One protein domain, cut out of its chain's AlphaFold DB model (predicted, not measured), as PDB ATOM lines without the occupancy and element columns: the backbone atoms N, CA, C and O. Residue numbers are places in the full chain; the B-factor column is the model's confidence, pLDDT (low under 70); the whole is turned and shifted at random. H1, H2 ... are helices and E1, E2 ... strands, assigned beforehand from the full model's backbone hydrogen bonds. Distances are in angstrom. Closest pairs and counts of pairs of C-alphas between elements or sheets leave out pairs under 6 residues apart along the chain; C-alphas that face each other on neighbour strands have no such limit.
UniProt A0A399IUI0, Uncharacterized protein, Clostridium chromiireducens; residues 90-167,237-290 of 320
ATOM      1  N   ASN A  90     247.734 230.356 224.739       68.94
ATOM      2  CA  ASN A  90     247.436 230.308 223.298       68.94
ATOM      3  C   ASN A  90     246.682 229.025 222.896       68.94
ATOM      4  O   ASN A  90     245.738 229.041 222.113       68.94
ATOM      5  N   SER A  91     247.036 227.897 223.524       71.69
ATOM      6  CA  SER A  91     246.332 226.625 223.343       71.69
ATOM      7  C   SER A  91     244.880 226.665 223.828       71.69
ATOM      8  O   SER A  91     244.039 226.069 223.163       71.69
ATOM      9  N   LYS A  92     244.577 227.335 224.948       70.75
ATOM     10  CA  LYS A  92     243.211 227.474 225.477       70.75
ATOM     11  C   LYS A  92     242.355 228.331 224.547       70.75
ATOM     12  O   LYS A  92     241.242 227.926 224.240       70.75
ATOM     13  N   PHE A  93     242.914 229.421 224.013       74.75
ATOM     14  CA  PHE A  93     242.227 230.274 223.038       74.75
ATOM     15  C   PHE A  93     241.851 229.496 221.772       74.75
ATOM     16  O   PHE A  93     240.690 229.480 221.371       74.75
ATOM     17  N   VAL A  94     242.800 228.752 221.194       75.50
ATOM     18  CA  VAL A  94     242.527 227.886 220.033       75.50
ATOM     19  C   VAL A  94     241.482 226.812 220.361       75.50
ATOM     20  O   VAL A  94     240.619 226.527 219.533       75.50
ATOM     21  N   GLY A  95     241.529 226.229 221.565       76.31
ATOM     22  CA  GLY A  95     240.526 225.268 222.033       76.31
ATOM     23  C   GLY A  95     239.126 225.876 222.156       76.31
ATOM     24  O   GLY A  95     238.155 225.251 221.734       76.31
ATOM     25  N   ALA A  96     239.032 227.106 222.659       73.69
ATOM     26  CA  ALA A  96     237.789 227.852 222.793       73.69
ATOM     27  C   ALA A  96     237.173 228.198 221.432       73.69
ATOM     28  O   ALA A  96     236.005 227.893 221.186       73.69
ATOM     29  N   VAL A  97     237.969 228.756 220.511       76.81
ATOM     30  CA  VAL A  97     237.526 229.053 219.138       76.81
ATOM     31  C   VAL A  97     237.049 227.780 218.441       76.81
ATOM     32  O   VAL A  97     235.992 227.778 217.812       76.81
ATOM     33  N   LEU A  98     237.797 226.682 218.574       80.81
ATOM     34  CA  LEU A  98     237.422 225.398 217.994       80.81
ATOM     35  C   LEU A  98     236.071 224.909 218.535       80.81
ATOM     36  O   LEU A  98     235.211 224.543 217.740       80.81
ATOM     37  N   LEU A  99     235.862 224.935 219.854       74.44
ATOM     38  CA  LEU A  99     234.612 224.494 220.478       74.44
ATOM     39  C   LEU A  99     233.408 225.313 219.989       74.44
ATOM     40  O   LEU A  99     232.434 224.734 219.512       74.44
ATOM     41  N   ASN A 100     233.525 226.645 220.007       70.88
ATOM     42  CA  ASN A 100     232.495 227.559 219.503       70.88
ATOM     43  C   ASN A 100     232.117 227.259 218.042       70.88
ATOM     44  O   ASN A 100     230.955 227.337 217.641       70.88
ATOM     45  N   LYS A 101     233.107 226.889 217.225       73.19
ATOM     46  CA  LYS A 101     232.904 226.609 215.802       73.19
ATOM     47  C   LYS A 101     232.335 225.218 215.550       73.19
ATOM     48  O   LYS A 101     231.529 225.082 214.635       73.19
ATOM     49  N   ILE A 102     232.690 224.213 216.355       68.75
ATOM     50  CA  ILE A 102     232.080 222.876 216.273       68.75
ATOM     51  C   ILE A 102     230.580 222.970 216.538       68.75
ATOM     52  O   ILE A 102     229.807 222.452 215.738       68.75
ATOM     53  N   GLU A 103     230.167 223.695 217.577       61.84
ATOM     54  CA  GLU A 103     228.746 223.913 217.874       61.84
ATOM     55  C   GLU A 103     228.010 224.540 216.674       61.84
ATOM     56  O   GLU A 103     226.951 224.070 216.248       61.84
ATOM     57  N   TYR A 104     228.616 225.547 216.038       62.66
ATOM     58  CA  TYR A 104     228.089 226.120 214.800       62.66
ATOM     59  C   TYR A 104     228.014 225.095 213.648       62.66
ATOM     60  O   TYR A 104     227.045 225.094 212.884       62.66
ATOM     61  N   PHE A 105     229.012 224.215 213.497       62.91
ATOM     62  CA  PHE A 105     229.022 223.180 212.455       62.91
ATOM     63  C   PHE A 105     227.934 222.124 212.666       62.91
ATOM     64  O   PHE A 105     227.347 221.666 211.685       62.91
ATOM     65  N   GLU A 106     227.648 221.749 213.912       59.56
ATOM     66  CA  GLU A 106     226.628 220.750 214.247       59.56
ATOM     67  C   GLU A 106     225.199 221.232 214.007       59.56
ATOM     68  O   GLU A 106     224.327 220.430 213.657       59.56
ATOM     69  N   ASN A 107     224.980 222.537 214.151       58.09
ATOM     70  CA  ASN A 107     223.704 223.189 213.877       58.09
ATOM     71  C   ASN A 107     223.502 223.497 212.383       58.09
ATOM     72  O   ASN A 107     222.432 223.950 211.979       58.09
ATOM     73  N   ASN A 108     224.514 223.248 211.542       60.69
ATOM     74  CA  ASN A 108     224.453 223.473 210.104       60.69
ATOM     75  C   ASN A 108     224.446 222.144 209.330       60.69
ATOM     76  O   ASN A 108     225.488 221.516 209.131       60.69
ATOM     77  N   ASP A 109     223.278 221.752 208.814       59.59
ATOM     78  CA  ASP A 109     223.056 220.464 208.131       59.59
ATOM     79  C   ASP A 109     224.009 220.189 206.958       59.59
ATOM     80  O   ASP A 109     224.330 219.036 206.662       59.59
ATOM     81  N   LYS A 110     224.509 221.237 206.292       58.66
ATOM     82  CA  LYS A 110     225.461 221.083 205.180       58.66
ATOM     83  C   LYS A 110     226.848 220.645 205.649       58.66
ATOM     84  O   LYS A 110     227.605 220.086 204.859       58.66
ATOM     85  N   ILE A 111     227.195 220.934 206.902       56.75
ATOM     86  CA  ILE A 111     228.551 220.836 207.448       56.75
ATOM     87  C   ILE A 111     228.663 219.669 208.436       56.75
ATOM     88  O   ILE A 111     229.675 218.966 208.428       56.75
ATOM     89  N   LYS A 112     227.603 219.415 209.211       55.88
ATOM     90  CA  LYS A 112     227.504 218.401 210.275       55.88
ATOM     91  C   LYS A 112     228.001 216.998 209.901       55.88
ATOM     92  O   LYS A 112     228.544 216.281 210.735       55.88
ATOM     93  N   ASN A 113     227.824 216.589 208.645       60.50
ATOM     94  CA  ASN A 113     228.128 215.227 208.190       60.50
ATOM     95  C   ASN A 113     229.414 215.111 207.359       60.50
ATOM     96  O   ASN A 113     229.667 214.060 206.771       60.50
ATOM     97  N   GLN A 114     230.225 216.168 207.287       68.81
ATOM     98  CA  GLN A 114     231.428 216.178 206.458       68.81
ATOM     99  C   GLN A 114     232.679 215.847 207.267       68.81
ATOM    100  O   GLN A 114     232.989 216.511 208.254       68.81
ATOM    101  N   PHE A 115     233.446 214.874 206.777       76.62
ATOM    102  CA  PHE A 115     234.840 214.716 207.165       76.62
ATOM    103  C   PHE A 115     235.662 215.829 206.528       76.62
ATOM    104  O   PHE A 115     235.566 216.076 205.325       76.62
ATOM    105  N   VAL A 116     236.469 216.501 207.337       71.31
ATOM    106  CA  VAL A 116     237.300 217.617 206.892       71.31
ATOM    107  C   VAL A 116     238.720 217.483 207.383       71.31
ATOM    108  O   VAL A 116     238.983 216.911 208.438       71.31
ATOM    109  N   THR A 117     239.654 218.012 206.610       75.81
ATOM    110  CA  THR A 117     241.054 217.997 207.007       75.81
ATOM    111  C   THR A 117     241.319 219.024 208.105       75.81
ATOM    112  O   THR A 117     240.520 219.937 208.346       75.81
ATOM    113  N   ILE A 118     242.466 218.897 208.773       73.81
ATOM    114  CA  ILE A 118     242.860 219.839 209.828       73.81
ATOM    115  C   ILE A 118     242.990 221.277 209.307       73.81
ATOM    116  O   ILE A 118     242.634 222.224 210.004       73.81
ATOM    117  N   LYS A 119     243.432 221.436 208.054       70.06
ATOM    118  CA  LYS A 119     243.553 222.735 207.399       70.06
ATOM    119  C   LYS A 119     242.181 223.367 207.197       70.06
ATOM    120  O   LYS A 119     241.965 224.509 207.587       70.06
ATOM    121  N   THR A 120     241.235 222.606 206.647       71.88
ATOM    122  CA  THR A 120     239.862 223.086 206.476       71.88
ATOM    123  C   THR A 120     239.224 223.439 207.821       71.88
ATOM    124  O   THR A 120     238.500 224.427 207.905       71.88
ATOM    125  N   LEU A 121     239.510 222.690 208.892       71.50
ATOM    126  CA  LEU A 121     239.075 223.061 210.243       71.50
ATOM    127  C   LEU A 121     239.692 224.384 210.705       71.50
ATOM    128  O   LEU A 121     238.958 225.228 211.212       71.50
ATOM    129  N   SER A 122     240.988 224.597 210.476       71.69
ATOM    130  CA  SER A 122     241.671 225.867 210.766       71.69
ATOM    131  C   SER A 122     241.019 227.053 210.067       71.69
ATOM    132  O   SER A 122     240.657 228.039 210.708       71.69
ATOM    133  N   GLU A 123     240.776 226.927 208.764       67.81
ATOM    134  CA  GLU A 123     240.138 227.970 207.961       67.81
ATOM    135  C   GLU A 123     238.702 228.250 208.417       67.81
ATOM    136  O   GLU A 123     238.294 229.410 208.511       67.81
ATOM    137  N   ARG A 124     237.932 227.199 208.737       71.50
ATOM    138  CA  ARG A 124     236.565 227.336 209.265       71.50
ATOM    139  C   ARG A 124     236.540 227.944 210.667       71.50
ATOM    140  O   ARG A 124     235.559 228.599 211.018       71.50
ATOM    141  N   CYS A 125     237.607 227.765 211.444       68.00
ATOM    142  CA  CYS A 125     237.783 228.440 212.725       68.00
ATOM    143  C   CYS A 125     238.129 229.928 212.579       68.00
ATOM    144  O   CYS A 125     238.047 230.655 213.558       68.00
ATOM    145  N   GLY A 126     238.442 230.397 211.366       65.62
ATOM    146  CA  GLY A 126     238.789 231.790 211.088       65.62
ATOM    147  C   GLY A 126     240.290 232.072 211.104       65.62
ATOM    148  O   GLY A 126     240.680 233.189 210.781       65.62
ATOM    149  N   PHE A 127     241.127 231.073 211.400       72.19
ATOM    150  CA  PHE A 127     242.588 231.180 211.396       72.19
ATOM    151  C   PHE A 127     243.135 231.174 209.959       72.19
ATOM    152  O   PHE A 127     243.688 230.178 209.485       72.19
ATOM    153  N   LYS A 128     242.898 232.269 209.234       73.50
ATOM    154  CA  LYS A 128     243.341 232.467 207.850       73.50
ATOM    155  C   LYS A 128     244.669 233.212 207.839       73.50
ATOM    156  O   LYS A 128     244.764 234.285 208.410       73.50
ATOM    157  N   THR A 129     245.650 232.663 207.139       70.62
ATOM    158  CA  THR A 129     246.980 233.256 206.958       70.62
ATOM    159  C   THR A 129     247.531 232.824 205.602       70.62
ATOM    160  O   THR A 129     247.194 231.742 205.107       70.62
ATOM    161  N   ASN A 130     248.350 233.682 204.995       69.69
ATOM    162  CA  ASN A 130     249.108 233.353 203.787       69.69
ATOM    163  C   ASN A 130     250.534 232.875 204.110       69.69
ATOM    164  O   ASN A 130     251.221 232.389 203.215       69.69
ATOM    165  N   ASP A 131     250.983 233.009 205.362       67.19
ATOM    166  CA  ASP A 131     252.290 232.537 205.807       67.19
ATOM    167  C   ASP A 131     252.226 231.031 206.098       67.19
ATOM    168  O   ASP A 131     251.495 230.555 206.977       67.19
ATOM    169  N   THR A 132     252.992 230.253 205.329       61.38
ATOM    170  CA  THR A 132     252.949 228.793 205.428       61.38
ATOM    171  C   THR A 132     253.346 228.313 206.823       61.38
ATOM    172  O   THR A 132     252.730 227.375 207.325       61.38
ATOM    173  N   GLU A 133     254.354 228.911 207.467       60.81
ATOM    174  CA  GLU A 133     254.833 228.496 208.796       60.81
ATOM    175  C   GLU A 133     253.746 228.669 209.860       60.81
ATOM    176  O   GLU A 133     253.448 227.730 210.611       60.81
ATOM    177  N   THR A 134     253.075 229.815 209.824       65.81
ATOM    178  CA  THR A 134     251.943 230.159 210.683       65.81
ATOM    179  C   THR A 134     250.775 229.203 210.464       65.81
ATOM    180  O   THR A 134     250.291 228.594 211.424       65.81
ATOM    181  N   ALA A 135     250.386 228.954 209.209       62.22
ATOM    182  CA  ALA A 135     249.310 228.017 208.867       62.22
ATOM    183  C   ALA A 135     249.548 226.607 209.443       62.22
ATOM    184  O   ALA A 135     248.625 225.925 209.908       62.22
ATOM    185  N   ASN A 136     250.806 226.160 209.447       61.97
ATOM    186  CA  ASN A 136     251.184 224.861 209.996       61.97
ATOM    187  C   ASN A 136     251.124 224.838 211.516       61.97
ATOM    188  O   ASN A 136     250.623 223.873 212.094       61.97
ATOM    189  N   SER A 137     251.648 225.887 212.153       68.44
ATOM    190  CA  SER A 137     251.610 226.031 213.605       68.44
ATOM    191  C   SER A 137     250.170 225.975 214.110       68.44
ATOM    192  O   SER A 137     249.863 225.207 215.021       68.44
ATOM    193  N   LEU A 138     249.267 226.701 213.449       69.06
ATOM    194  CA  LEU A 138     247.837 226.713 213.751       69.06
ATOM    195  C   LEU A 138     247.202 225.329 213.581       69.06
ATOM    196  O   LEU A 138     246.529 224.833 214.482       69.06
ATOM    197  N   SER A 139     247.485 224.644 212.470       68.00
ATOM    198  CA  SER A 139     246.983 223.284 212.227       68.00
ATOM    199  C   SER A 139     247.416 222.298 213.325       68.00
ATOM    200  O   SER A 139     246.634 221.448 213.756       68.00
ATOM    201  N   ILE A 140     248.653 222.421 213.820       65.62
ATOM    202  CA  ILE A 140     249.167 221.604 214.929       65.62
ATOM    203  C   ILE A 140     248.443 221.926 216.233       65.62
ATOM    204  O   ILE A 140     248.046 221.010 216.957       65.62
ATOM    205  N   GLU A 141     248.282 223.209 216.545       70.75
ATOM    206  CA  GLU A 141     247.586 223.662 217.749       70.75
ATOM    207  C   GLU A 141     246.129 223.188 217.759       70.75
ATOM    208  O   GLU A 141     245.656 222.687 218.781       70.75
ATOM    209  N   ILE A 142     245.441 223.232 216.616       77.69
ATOM    210  CA  ILE A 142     244.087 222.688 216.473       77.69
ATOM    211  C   ILE A 142     244.096 221.177 216.681       77.69
ATOM    212  O   ILE A 142     243.308 220.678 217.480       77.69
ATOM    213  N   LYS A 143     245.011 220.430 216.045       75.56
ATOM    214  CA  LYS A 143     245.074 218.965 216.206       75.56
ATOM    215  C   LYS A 143     245.304 218.566 217.667       75.56
ATOM    216  O   LYS A 143     244.681 217.627 218.163       75.56
ATOM    217  N   ARG A 144     246.178 219.292 218.371       76.12
ATOM    218  CA  ARG A 144     246.430 219.098 219.809       76.12
ATOM    219  C   ARG A 144     245.185 219.394 220.642       76.12
ATOM    220  O   ARG A 144     244.873 218.619 221.543       76.12
ATOM    221  N   ASN A 145     244.465 220.470 220.329       80.81
ATOM    222  CA  ASN A 145     243.228 220.814 221.026       80.81
ATOM    223  C   ASN A 145     242.093 219.820 220.747       80.81
ATOM    224  O   ASN A 145     241.402 219.463 221.692       80.81
ATOM    225  N   ILE A 146     241.961 219.279 219.529       81.38
ATOM    226  CA  ILE A 146     241.027 218.176 219.228       81.38
ATOM    227  C   ILE A 146     241.307 216.985 220.149       81.38
ATOM    228  O   ILE A 146     240.415 216.527 220.857       81.38
ATOM    229  N   ALA A 147     242.559 216.512 220.195       78.81
ATOM    230  CA  ALA A 147     242.937 215.371 221.033       78.81
ATOM    231  C   ALA A 147     242.731 215.641 222.535       78.81
ATOM    232  O   ALA A 147     242.438 214.728 223.303       78.81
ATOM    233  N   LYS A 148     242.905 216.891 222.971       80.06
ATOM    234  CA  LYS A 148     242.690 217.296 224.362       80.06
ATOM    235  C   LYS A 148     241.208 217.345 224.723       80.06
ATOM    236  O   LYS A 148     240.828 216.758 225.730       80.06
ATOM    237  N   LEU A 149     240.387 217.994 223.899       79.88
ATOM    238  CA  LEU A 149     238.936 218.067 224.076       79.88
ATOM    239  C   LEU A 149     238.297 216.671 224.042       79.88
ATOM    240  O   LEU A 149     237.378 216.402 224.809       79.88
ATOM    241  N   GLU A 150     238.811 215.768 223.203       85.19
ATOM    242  CA  GLU A 150     238.363 214.372 223.151       85.19
ATOM    243  C   GLU A 150     238.671 213.626 224.453       85.19
ATOM    244  O   GLU A 150     237.789 213.001 225.035       85.19
ATOM    245  N   LYS A 151     239.907 213.737 224.961       85.94
ATOM    246  CA  LYS A 151     240.301 213.128 226.244       85.94
ATOM    247  C   LYS A 151     239.514 213.671 227.433       85.94
ATOM    248  O   LYS A 151     239.340 212.962 228.417       85.94
ATOM    249  N   LEU A 152     239.073 214.922 227.345       77.62
ATOM    250  CA  LEU A 152     238.224 215.565 228.343       77.62
ATOM    251  C   LEU A 152     236.741 215.211 228.191       77.62
ATOM    252  O   LEU A 152     235.929 215.669 228.987       77.62
ATOM    253  N   GLY A 153     236.367 214.422 227.179       79.69
ATOM    254  CA  GLY A 153     234.974 214.065 226.928       79.69
ATOM    255  C   GLY A 153     234.100 215.262 226.545       79.69
ATOM    256  O   GLY A 153     232.888 215.210 226.736       79.69
ATOM    257  N   VAL A 154     234.700 216.343 226.034       79.75
ATOM    258  CA  VAL A 154     233.993 217.544 225.554       79.75
ATOM    259  C   VAL A 154     233.569 217.369 224.099       79.75
ATOM    260  O   VAL A 154     232.518 217.854 223.696       79.75
ATOM    261  N   VAL A 155     234.373 216.663 223.300       82.06
ATOM    262  CA  VAL A 155     234.059 216.388 221.892       82.06
ATOM    263  C   VAL A 155     234.194 214.907 221.572       82.06
ATOM    264  O   VAL A 155     235.121 214.237 222.021       82.06
ATOM    265  N   LYS A 156     233.288 214.400 220.740       85.44
ATOM    266  CA  LYS A 156     233.440 213.122 220.049       85.44
ATOM    267  C   LYS A 156     234.192 213.369 218.742       85.44
ATOM    268  O   LYS A 156     233.828 214.266 217.982       85.44
ATOM    269  N   VAL A 157     235.209 212.555 218.465       87.31
ATOM    270  CA  VAL A 157     236.016 212.660 217.244       87.31
ATOM    271  C   VAL A 157     235.883 211.381 216.430       87.31
ATOM    272  O   VAL A 157     236.318 210.310 216.843       87.31
ATOM    273  N   GLU A 158     235.303 211.496 215.242       85.62
ATOM    274  CA  GLU A 158     235.341 210.454 214.219       85.62
ATOM    275  C   GLU A 158     236.516 210.755 213.279       85.62
ATOM    276  O   GLU A 158     236.635 211.866 212.754       85.62
ATOM    277  N   ARG A 159     237.401 209.772 213.080       87.31
ATOM    278  CA  ARG A 159     238.582 209.893 212.216       87.31
ATOM    279  C   ARG A 159     238.442 209.000 211.000       87.31
ATOM    280  O   ARG A 159     237.995 207.863 211.111       87.31
ATOM    281  N   LYS A 160     238.889 209.516 209.864       84.38
ATOM    282  CA  LYS A 160     239.192 208.726 208.675       84.38
ATOM    283  C   LYS A 160     240.631 208.961 208.276       84.38
ATOM    284  O   LYS A 160     241.087 210.110 208.233       84.38
ATOM    285  N   TYR A 161     241.309 207.870 207.965       82.56
ATOM    286  CA  TYR A 161     242.683 207.876 207.505       82.56
ATOM    287  C   TYR A 161     242.679 207.762 205.990       82.56
ATOM    288  O   TYR A 161     241.980 206.934 205.417       82.56
ATOM    289  N   ASN A 162     243.423 208.639 205.335       78.94
ATOM    290  CA  ASN A 162     243.444 208.719 203.888       78.94
ATOM    291  C   ASN A 162     244.883 208.672 203.406       78.94
ATOM    292  O   ASN A 162     245.786 209.179 204.073       78.94
ATOM    293  N   ALA A 163     245.079 208.107 202.223       72.56
ATOM    294  CA  ALA A 163     246.357 208.042 201.550       72.56
ATOM    295  C   ALA A 163     246.256 208.584 200.130       72.56
ATOM    296  O   ALA A 163     245.242 208.421 199.447       72.56
ATOM    297  N   LYS A 164     247.350 209.182 199.662       75.62
ATOM    298  CA  LYS A 164     247.588 209.384 198.240       75.62
ATOM    299  C   LYS A 164     248.397 208.216 197.705       75.62
ATOM    300  O   LYS A 164     249.537 208.019 198.117       75.62
ATOM    301  N   VAL A 165     247.826 207.494 196.749       73.19
ATOM    302  CA  VAL A 165     248.487 206.400 196.031       73.19
ATOM    303  C   VAL A 165     248.470 206.752 194.549       73.19
ATOM    304  O   VAL A 165     247.415 206.839 193.914       73.19
ATOM    305  N   GLY A 166     249.646 207.071 194.003       70.12
ATOM    306  CA  GLY A 166     249.770 207.644 192.665       70.12
ATOM    307  C   GLY A 166     248.934 208.923 192.497       70.12
ATOM    308  O   GLY A 166     249.209 209.955 193.111       70.12
ATOM    309  N   LYS A 167     247.906 208.867 191.639       73.75
ATOM    310  CA  LYS A 167     246.996 209.999 191.363       73.75
ATOM    311  C   LYS A 167     245.700 209.971 192.180       73.75
ATOM    312  O   LYS A 167     244.926 210.922 192.086       73.75
ATOM    313  N   GLU A 237     244.822 212.729 207.933       77.81
ATOM    314  CA  GLU A 237     243.631 212.481 208.738       77.81
ATOM    315  C   GLU A 237     242.544 213.475 208.341       77.81
ATOM    316  O   GLU A 237     242.797 214.673 208.175       77.81
ATOM    317  N   THR A 238     241.321 212.973 208.258       78.25
ATOM    318  CA  THR A 238     240.120 213.802 208.207       78.25
ATOM    319  C   THR A 238     239.286 213.543 209.446       78.25
ATOM    320  O   THR A 238     239.234 212.425 209.958       78.25
ATOM    321  N   TYR A 239     238.646 214.596 209.931       81.12
ATOM    322  CA  TYR A 239     237.960 214.630 211.206       81.12
ATOM    323  C   TYR A 239     236.511 215.007 210.982       81.12
ATOM    324  O   TYR A 239     236.191 215.882 210.172       81.12
ATOM    325  N   LYS A 240     235.653 214.388 211.771       82.88
ATOM    326  CA  LYS A 240     234.305 214.850 212.034       82.88
ATOM    327  C   LYS A 240     234.175 214.994 213.545       82.88
ATOM    328  O   LYS A 240     234.529 214.084 214.293       82.88
ATOM    329  N   LEU A 241     233.754 216.177 213.973       81.69
ATOM    330  CA  LEU A 241     233.741 216.586 215.372       81.69
ATOM    331  C   LEU A 241     232.305 216.835 215.804       81.69
ATOM    332  O   LEU A 241     231.542 217.435 215.048       81.69
ATOM    333  N   SER A 242     231.986 216.408 217.018       80.38
ATOM    334  CA  SER A 242     230.696 216.648 217.650       80.38
ATOM    335  C   SER A 242     230.871 217.070 219.096       80.38
ATOM    336  O   SER A 242     231.707 216.482 219.784       80.38
ATOM    337  N   VAL A 243     230.110 218.056 219.570       77.94
ATOM    338  CA  VAL A 243     230.125 218.441 220.983       77.94
ATOM    339  C   VAL A 243     229.366 217.389 221.785       77.94
ATOM    340  O   VAL A 243     228.311 216.897 221.394       77.94
ATOM    341  N   ILE A 244     229.933 217.014 222.923       74.19
ATOM    342  CA  ILE A 244     229.253 216.231 223.946       74.19
ATOM    343  C   ILE A 244     228.859 217.232 225.025       74.19
ATOM    344  O   ILE A 244     229.728 217.915 225.554       74.19
ATOM    345  N   THR A 245     227.582 217.310 225.381       71.06
ATOM    346  CA  THR A 245     227.117 218.184 226.468       71.06
ATOM    347  C   THR A 245     226.592 217.319 227.607       71.06
ATOM    348  O   THR A 245     225.627 216.576 227.427       71.06
ATOM    349  N   ASN A 246     227.253 217.357 228.765       74.06
ATOM    350  CA  ASN A 246     226.819 216.667 229.979       74.06
ATOM    351  C   ASN A 246     227.309 217.400 231.243       74.06
ATOM    352  O   ASN A 246     228.139 218.302 231.178       74.06
ATOM    353  N   GLU A 247     226.807 217.003 232.411       70.56
ATOM    354  CA  GLU A 247     227.152 217.652 233.688       70.56
ATOM    355  C   GLU A 247     228.658 217.603 234.005       70.56
ATOM    356  O   GLU A 247     229.187 218.523 234.620       70.56
ATOM    357  N   ASN A 248     229.374 216.578 233.527       71.94
ATOM    358  CA  ASN A 248     230.802 216.397 233.797       71.94
ATOM    359  C   ASN A 248     231.706 217.327 232.974       71.94
ATOM    360  O   ASN A 248     232.882 217.468 233.304       71.94
ATOM    361  N   ASN A 249     231.197 217.920 231.891       73.62
ATOM    362  CA  ASN A 249     231.975 218.787 231.005       73.62
ATOM    363  C   ASN A 249     231.449 220.227 230.917       73.62
ATOM    364  O   ASN A 249     232.099 221.064 230.289       73.62
ATOM    365  N   ALA A 250     230.341 220.533 231.601       71.62
ATOM    366  CA  ALA A 250     229.734 221.860 231.642       71.62
ATOM    367  C   ALA A 250     230.718 222.947 232.107       71.62
ATOM    368  O   ALA A 250     230.855 223.963 231.436       71.62
ATOM    369  N   GLU A 251     231.467 222.704 233.188       76.06
ATOM    370  CA  GLU A 251     232.446 223.665 233.722       76.06
ATOM    371  C   GLU A 251     233.538 224.009 232.694       76.06
ATOM    372  O   GLU A 251     233.864 225.176 232.494       76.06
ATOM    373  N   ILE A 252     234.046 223.004 231.971       72.94
ATOM    374  CA  ILE A 252     235.079 223.184 230.938       72.94
ATOM    375  C   ILE A 252     234.520 223.956 229.735       72.94
ATOM    376  O   ILE A 252     235.207 224.804 229.166       72.94
ATOM    377  N   ILE A 253     233.280 223.667 229.329       69.94
ATOM    378  CA  ILE A 253     232.612 224.370 228.225       69.94
ATOM    379  C   ILE A 253     232.409 225.845 228.587       69.94
ATOM    380  O   ILE A 253     232.711 226.713 227.763       69.94
ATOM    381  N   THR A 254     231.963 226.134 229.811       71.69
ATOM    382  CA  THR A 254     231.816 227.505 230.316       71.69
ATOM    383  C   THR A 254     233.165 228.218 230.341       71.69
ATOM    384  O   THR A 254     233.302 229.265 229.721       71.69
ATOM    385  N   GLU A 255     234.199 227.602 230.922       76.12
ATOM    386  CA  GLU A 255     235.549 228.176 231.004       76.12
ATOM    387  C   GLU A 255     236.138 228.538 229.623       76.12
ATOM    388  O   GLU A 255     236.847 229.537 229.470       76.12
ATOM    389  N   LEU A 256     235.882 227.710 228.605       71.88
ATOM    390  CA  LEU A 256     236.318 227.971 227.233       71.88
ATOM    391  C   LEU A 256     235.473 229.054 226.559       71.88
ATOM    392  O   LEU A 256     236.023 229.897 225.855       71.88
ATOM    393  N   THR A 257     234.163 229.056 226.781       70.44
ATOM    394  CA  THR A 257     233.262 230.073 226.223       70.44
ATOM    395  C   THR A 257     233.589 231.458 226.771       70.44
ATOM    396  O   THR A 257     233.732 232.401 225.993       70.44
ATOM    397  N   ASP A 258     233.831 231.560 228.078       68.50
ATOM    398  CA  ASP A 258     234.196 232.807 228.756       68.50
ATOM    399  C   ASP A 258     235.491 233.416 228.203       68.50
ATOM    400  O   ASP A 258     235.653 234.629 228.189       68.50
ATOM    401  N   MET A 259     236.405 232.601 227.667       69.00
ATOM    402  CA  MET A 259     237.627 233.105 227.028       69.00
ATOM    403  C   MET A 259     237.348 233.920 225.754       69.00
ATOM    404  O   MET A 259     238.146 234.776 225.354       69.00
ATOM    405  N   LEU A 260     236.235 233.632 225.078       64.31
ATOM    406  CA  LEU A 260     235.831 234.329 223.860       64.31
ATOM    407  C   LEU A 260     235.007 235.574 224.164       64.31
ATOM    408  O   LEU A 260     235.110 236.545 223.414       64.31
ATOM    409  N   LEU A 261     234.245 235.553 225.257       64.12
ATOM    410  CA  LEU A 261     233.395 236.655 225.688       64.12
ATOM    411  C   LEU A 261     234.253 237.817 226.197       64.12
ATOM    412  O   LEU A 261     235.012 237.691 227.151       64.12
ATOM    413  N   ASP A 262     234.167 238.939 225.499       61.81
ATOM    414  CA  ASP A 262     234.788 240.211 225.856       61.81
ATOM    415  C   ASP A 262     233.943 241.307 225.217       61.81
ATOM    416  O   ASP A 262     233.538 241.184 224.058       61.81
ATOM    417  N   GLU A 263     233.596 242.313 226.011       57.75
ATOM    418  CA  GLU A 263     232.676 243.374 225.605       57.75
ATOM    419  C   GLU A 263     233.344 244.372 224.648       57.75
ATOM    420  O   GLU A 263     232.648 245.013 223.860       57.75
ATOM    421  N   ASP A 264     234.679 244.448 224.660       62.00
ATOM    422  CA  ASP A 264     235.436 245.487 223.959       62.00
ATOM    423  C   ASP A 264     235.987 245.037 222.596       62.00
ATOM    424  O   ASP A 264     236.322 245.876 221.757       62.00
ATOM    425  N   ILE A 265     236.103 243.722 222.350       64.25
ATOM    426  CA  ILE A 265     236.726 243.164 221.137       64.25
ATOM    427  C   ILE A 265     235.939 241.957 220.627       64.25
ATOM    428  O   ILE A 265     235.651 241.008 221.360       64.25
ATOM    429  N   THR A 266     235.651 241.928 219.324       67.38
ATOM    430  CA  THR A 266     234.957 240.792 218.706       67.38
ATOM    431  C   THR A 266     235.834 239.533 218.657       67.38
ATOM    432  O   THR A 266     237.059 239.589 218.542       67.38
ATOM    433  N   ILE A 267     235.210 238.348 218.635       66.50
ATOM    434  CA  ILE A 267     235.927 237.065 218.484       66.50
ATOM    435  C   ILE A 267     236.798 237.053 217.215       66.50
ATOM    436  O   ILE A 267     237.895 236.496 217.222       66.50
ATOM    437  N   GLN A 268     236.332 237.668 216.123       68.62
ATOM    438  CA  GLN A 268     237.089 237.717 214.871       68.62
ATOM    439  C   GLN A 268     238.334 238.603 214.983       68.62
ATOM    440  O   GLN A 268     239.377 238.230 214.454       68.62
ATOM    441  N   GLU A 269     238.252 239.735 215.680       62.38
ATOM    442  CA  GLU A 269     239.414 240.592 215.945       62.38
ATOM    443  C   GLU A 269     240.432 239.878 216.837       62.38
ATOM    444  O   GLU A 269     241.614 239.862 216.508       62.38
ATOM    445  N   LYS A 270     239.984 239.168 217.884       67.12
ATOM    446  CA  LYS A 270     240.872 238.322 218.704       67.12
ATOM    447  C   LYS A 270     241.609 237.269 217.870       67.12
ATOM    448  O   LYS A 270     242.793 237.028 218.086       67.12
ATOM    449  N   ILE A 271     240.916 236.633 216.921       69.81
ATOM    450  CA  ILE A 271     241.520 235.648 216.011       69.81
ATOM    451  C   ILE A 271     242.552 236.311 215.095       69.81
ATOM    452  O   ILE A 271     243.624 235.746 214.911       69.81
ATOM    453  N   ASN A 272     242.243 237.480 214.530       71.75
ATOM    454  CA  ASN A 272     243.163 238.188 213.639       71.75
ATOM    455  C   ASN A 272     244.437 238.603 214.381       71.75
ATOM    456  O   ASN A 272     245.520 238.249 213.927       71.75
ATOM    457  N   ASN A 273     244.307 239.230 215.555       75.19
ATOM    458  CA  ASN A 273     245.452 239.627 216.380       75.19
ATOM    459  C   ASN A 273     246.325 238.413 216.732       75.19
ATOM    460  O   ASN A 273     247.542 238.454 216.613       75.19
ATOM    461  N   TYR A 274     245.698 237.286 217.087       78.44
ATOM    462  CA  TYR A 274     246.418 236.044 217.360       78.44
ATOM    463  C   TYR A 274     247.208 235.518 216.150       78.44
ATOM    464  O   TYR A 274     248.281 234.936 216.314       78.44
ATOM    465  N   VAL A 275     246.660 235.655 214.940       72.19
ATOM    466  CA  VAL A 275     247.348 235.249 213.708       72.19
ATOM    467  C   VAL A 275     248.508 236.195 213.412       72.19
ATOM    468  O   VAL A 275     249.601 235.704 213.145       72.19
ATOM    469  N   GLU A 276     248.297 237.508 213.515       75.94
ATOM    470  CA  GLU A 276     249.331 238.532 213.304       75.94
ATOM    471  C   GLU A 276     250.522 238.329 214.256       75.94
ATOM    472  O   GLU A 276     251.652 238.188 213.793       75.94
ATOM    473  N   ASP A 277     250.271 238.134 215.557       79.00
ATOM    474  CA  ASP A 277     251.315 237.844 216.554       79.00
ATOM    475  C   ASP A 277     252.169 236.614 216.182       79.00
ATOM    476  O   ASP A 277     253.367 236.531 216.474       79.00
ATOM    477  N   LYS A 278     251.554 235.602 215.554       72.31
ATOM    478  CA  LYS A 278     252.255 234.390 215.112       72.31
ATOM    479  C   LYS A 278     253.070 234.638 213.850       72.31
ATOM    480  O   LYS A 278     254.182 234.116 213.761       72.31
ATOM    481  N   GLU A 279     252.533 235.398 212.902       73.88
ATOM    482  CA  GLU A 279     253.251 235.782 211.686       73.88
ATOM    483  C   GLU A 279     254.505 236.592 212.031       73.88
ATOM    484  O   GLU A 279     255.593 236.268 211.541       73.88
ATOM    485  N   ASP A 280     254.382 237.556 212.946       72.38
ATOM    486  CA  ASP A 280     255.497 238.362 213.448       72.38
ATOM    487  C   ASP A 280     256.556 237.492 214.133       72.38
ATOM    488  O   ASP A 280     257.741 237.579 213.805       72.38
ATOM    489  N   TYR A 281     256.141 236.557 214.994       74.88
ATOM    490  CA  TYR A 281     257.061 235.606 215.625       74.88
ATOM    491  C   TYR A 281     257.886 234.806 214.602       74.88
ATOM    492  O   TYR A 281     259.106 234.655 214.742       74.88
ATOM    493  N   PHE A 282     257.242 234.259 213.564       63.19
ATOM    494  CA  PHE A 282     257.955 233.496 212.536       63.19
ATOM    495  C   PHE A 282     258.830 234.399 211.661       63.19
ATOM    496  O   PHE A 282     259.928 233.997 211.265       63.19
ATOM    497  N   LEU A 283     258.406 235.637 211.401       69.38
ATOM    498  CA  LEU A 283     259.221 236.629 210.712       69.38
ATOM    499  C   LEU A 283     260.504 236.955 211.489       69.38
ATOM    500  O   LEU A 283     261.591 236.843 210.916       69.38
ATOM    501  N   GLU A 284     260.402 237.280 212.777       68.75
ATOM    502  CA  GLU A 284     261.553 237.561 213.645       68.75
ATOM    503  C   GLU A 284     262.524 236.381 213.691       68.75
ATOM    504  O   GLU A 284     263.736 236.544 213.532       68.75
ATOM    505  N   LYS A 285     261.993 235.162 213.819       63.00
ATOM    506  CA  LYS A 285     262.809 233.949 213.830       63.00
ATOM    507  C   LYS A 285     263.553 233.738 212.512       63.00
ATOM    508  O   LYS A 285     264.721 233.350 212.525       63.00
ATOM    509  N   ARG A 286     262.908 233.998 211.369       59.34
ATOM    510  CA  ARG A 286     263.572 233.944 210.055       59.34
ATOM    511  C   ARG A 286     264.701 234.963 209.960       59.34
ATOM    512  O   ARG A 286     265.773 234.611 209.474       59.34
ATOM    513  N   ILE A 287     264.480 236.189 210.437       62.25
ATOM    514  CA  ILE A 287     265.502 237.244 210.454       62.25
ATOM    515  C   ILE A 287     266.692 236.813 211.319       62.25
ATOM    516  O   ILE A 287     267.820 236.815 210.830       62.25
ATOM    517  N   SER A 288     266.442 236.345 212.544       58.66
ATOM    518  CA  SER A 288     267.478 235.851 213.459       58.66
ATOM    519  C   SER A 288     268.296 234.707 212.845       58.66
ATOM    520  O   SER A 288     269.521 234.792 212.804       58.66
ATOM    521  N   MET A 289     267.651 233.695 212.250       53.25
ATOM    522  CA  MET A 289     268.367 232.605 211.573       53.25
ATOM    523  C   MET A 289     269.189 233.103 210.376       53.25
ATOM    524  O   MET A 289     270.274 232.590 210.108       53.25
ATOM    525  N   GLN A 290     268.696 234.085 209.617       51.56
ATOM    526  CA  GLN A 290     269.463 234.674 208.516       51.56
ATOM    527  C   GLN A 290     270.675 235.464 209.016       51.56
ATOM    528  O   GLN A 290     271.710 235.473 208.350       51.56
TER     529      GLN A 290
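AT A GLANCE: This is residues 90 to 167 and 237 to 290 of the 320 residues of an uncharacterized protein of Clostridium chromiireducens (UniProt A0A399IUI0). The core is a small group of crossed helices: H1 and H3 cross at close to a right angle, short H2 packs on H3, and H4 packs on H1. A ribbon of two strands runs along this core, E1 reaching past the paired stretch, while long H5 meets the first part of H3 and sticks out with residues 284 to 290. The 132 printed residues hold H1, H2, H3, E1, E2, H4 and H5 in that order, mostly helix, with E1 and E2 an antiparallel sheet. The whole is compact, with a radius of gyration of the C-alphas of 15.9 A, yet flat, spanning 51 by 51 by 26 A.

IN THESE COORDINATES: Find C-alpha 90 at (247.436, 230.308, 223.298); from there H1 runs to residue 106, 24.6 A away. After it come H2, residues 118 to 124, and H3, residues 132 to 151, 29.0 A long. Strand E1, residues 155 to 165, covers 31.3 A, ending at C-alpha 165 at (248.487, 206.400, 196.031). Past the cut, E2 holds residues 237 to 243 over 19.2 A, and H4 holds residues 250 to 260. H5, residues 267 to 290, runs 35.1 A to C-alpha 290 at (269.463, 234.674, 208.516).

HOW THE PARTS SIT: Begin at the hub, H3. Its residues 141 to 149 touch residues 91 to 98 of H1, closest at the C-alphas of Gly 95 and Asn 145, 5.3 A; at 73 degrees the two are only just about perpendicular. H2 touches H3 about perpendicular at 82 degrees, closest at the C-alphas of Ile 118 and Ser 139, 5.9 A. H5 touches H3 at a steep tilt of 55 degrees, opposite ways, closest at the C-alphas of Thr 134 and Glu 279, 5.9 A. H4 touches H1 about perpendicular at 74 degrees, closest at the C-alphas of Ala 96 and Leu 256, 4.7 A. H3 and H4 are apart. In the sheet, look for N 156 and O 242, 2.8 A, and N 240 and O 158, 2.9 A, within hydrogen-bond range. The closest C-alphas of H1 and E2, those of Glu 103 and Val 243, are 6.4 A apart. In H1, H2, H3 and H5 every O i to N i+4 pair is within hydrogen-bond range; in H4, 5 of 7 are.

THE WHOLE: The C-alphas farthest apart are those of Glu 247 and Gln 290, 52.1 A. Residues 168 to 236 are not printed, and C-alphas 167 and 237 stand 17.9 A apart across this cut. The link from H1 to H2 is long. The printed part has a mean pLDDT of 71.3, with 52 residues under 70, among them residues 102 to 114, 130 to 140, 258 to 271 and 282 to 290.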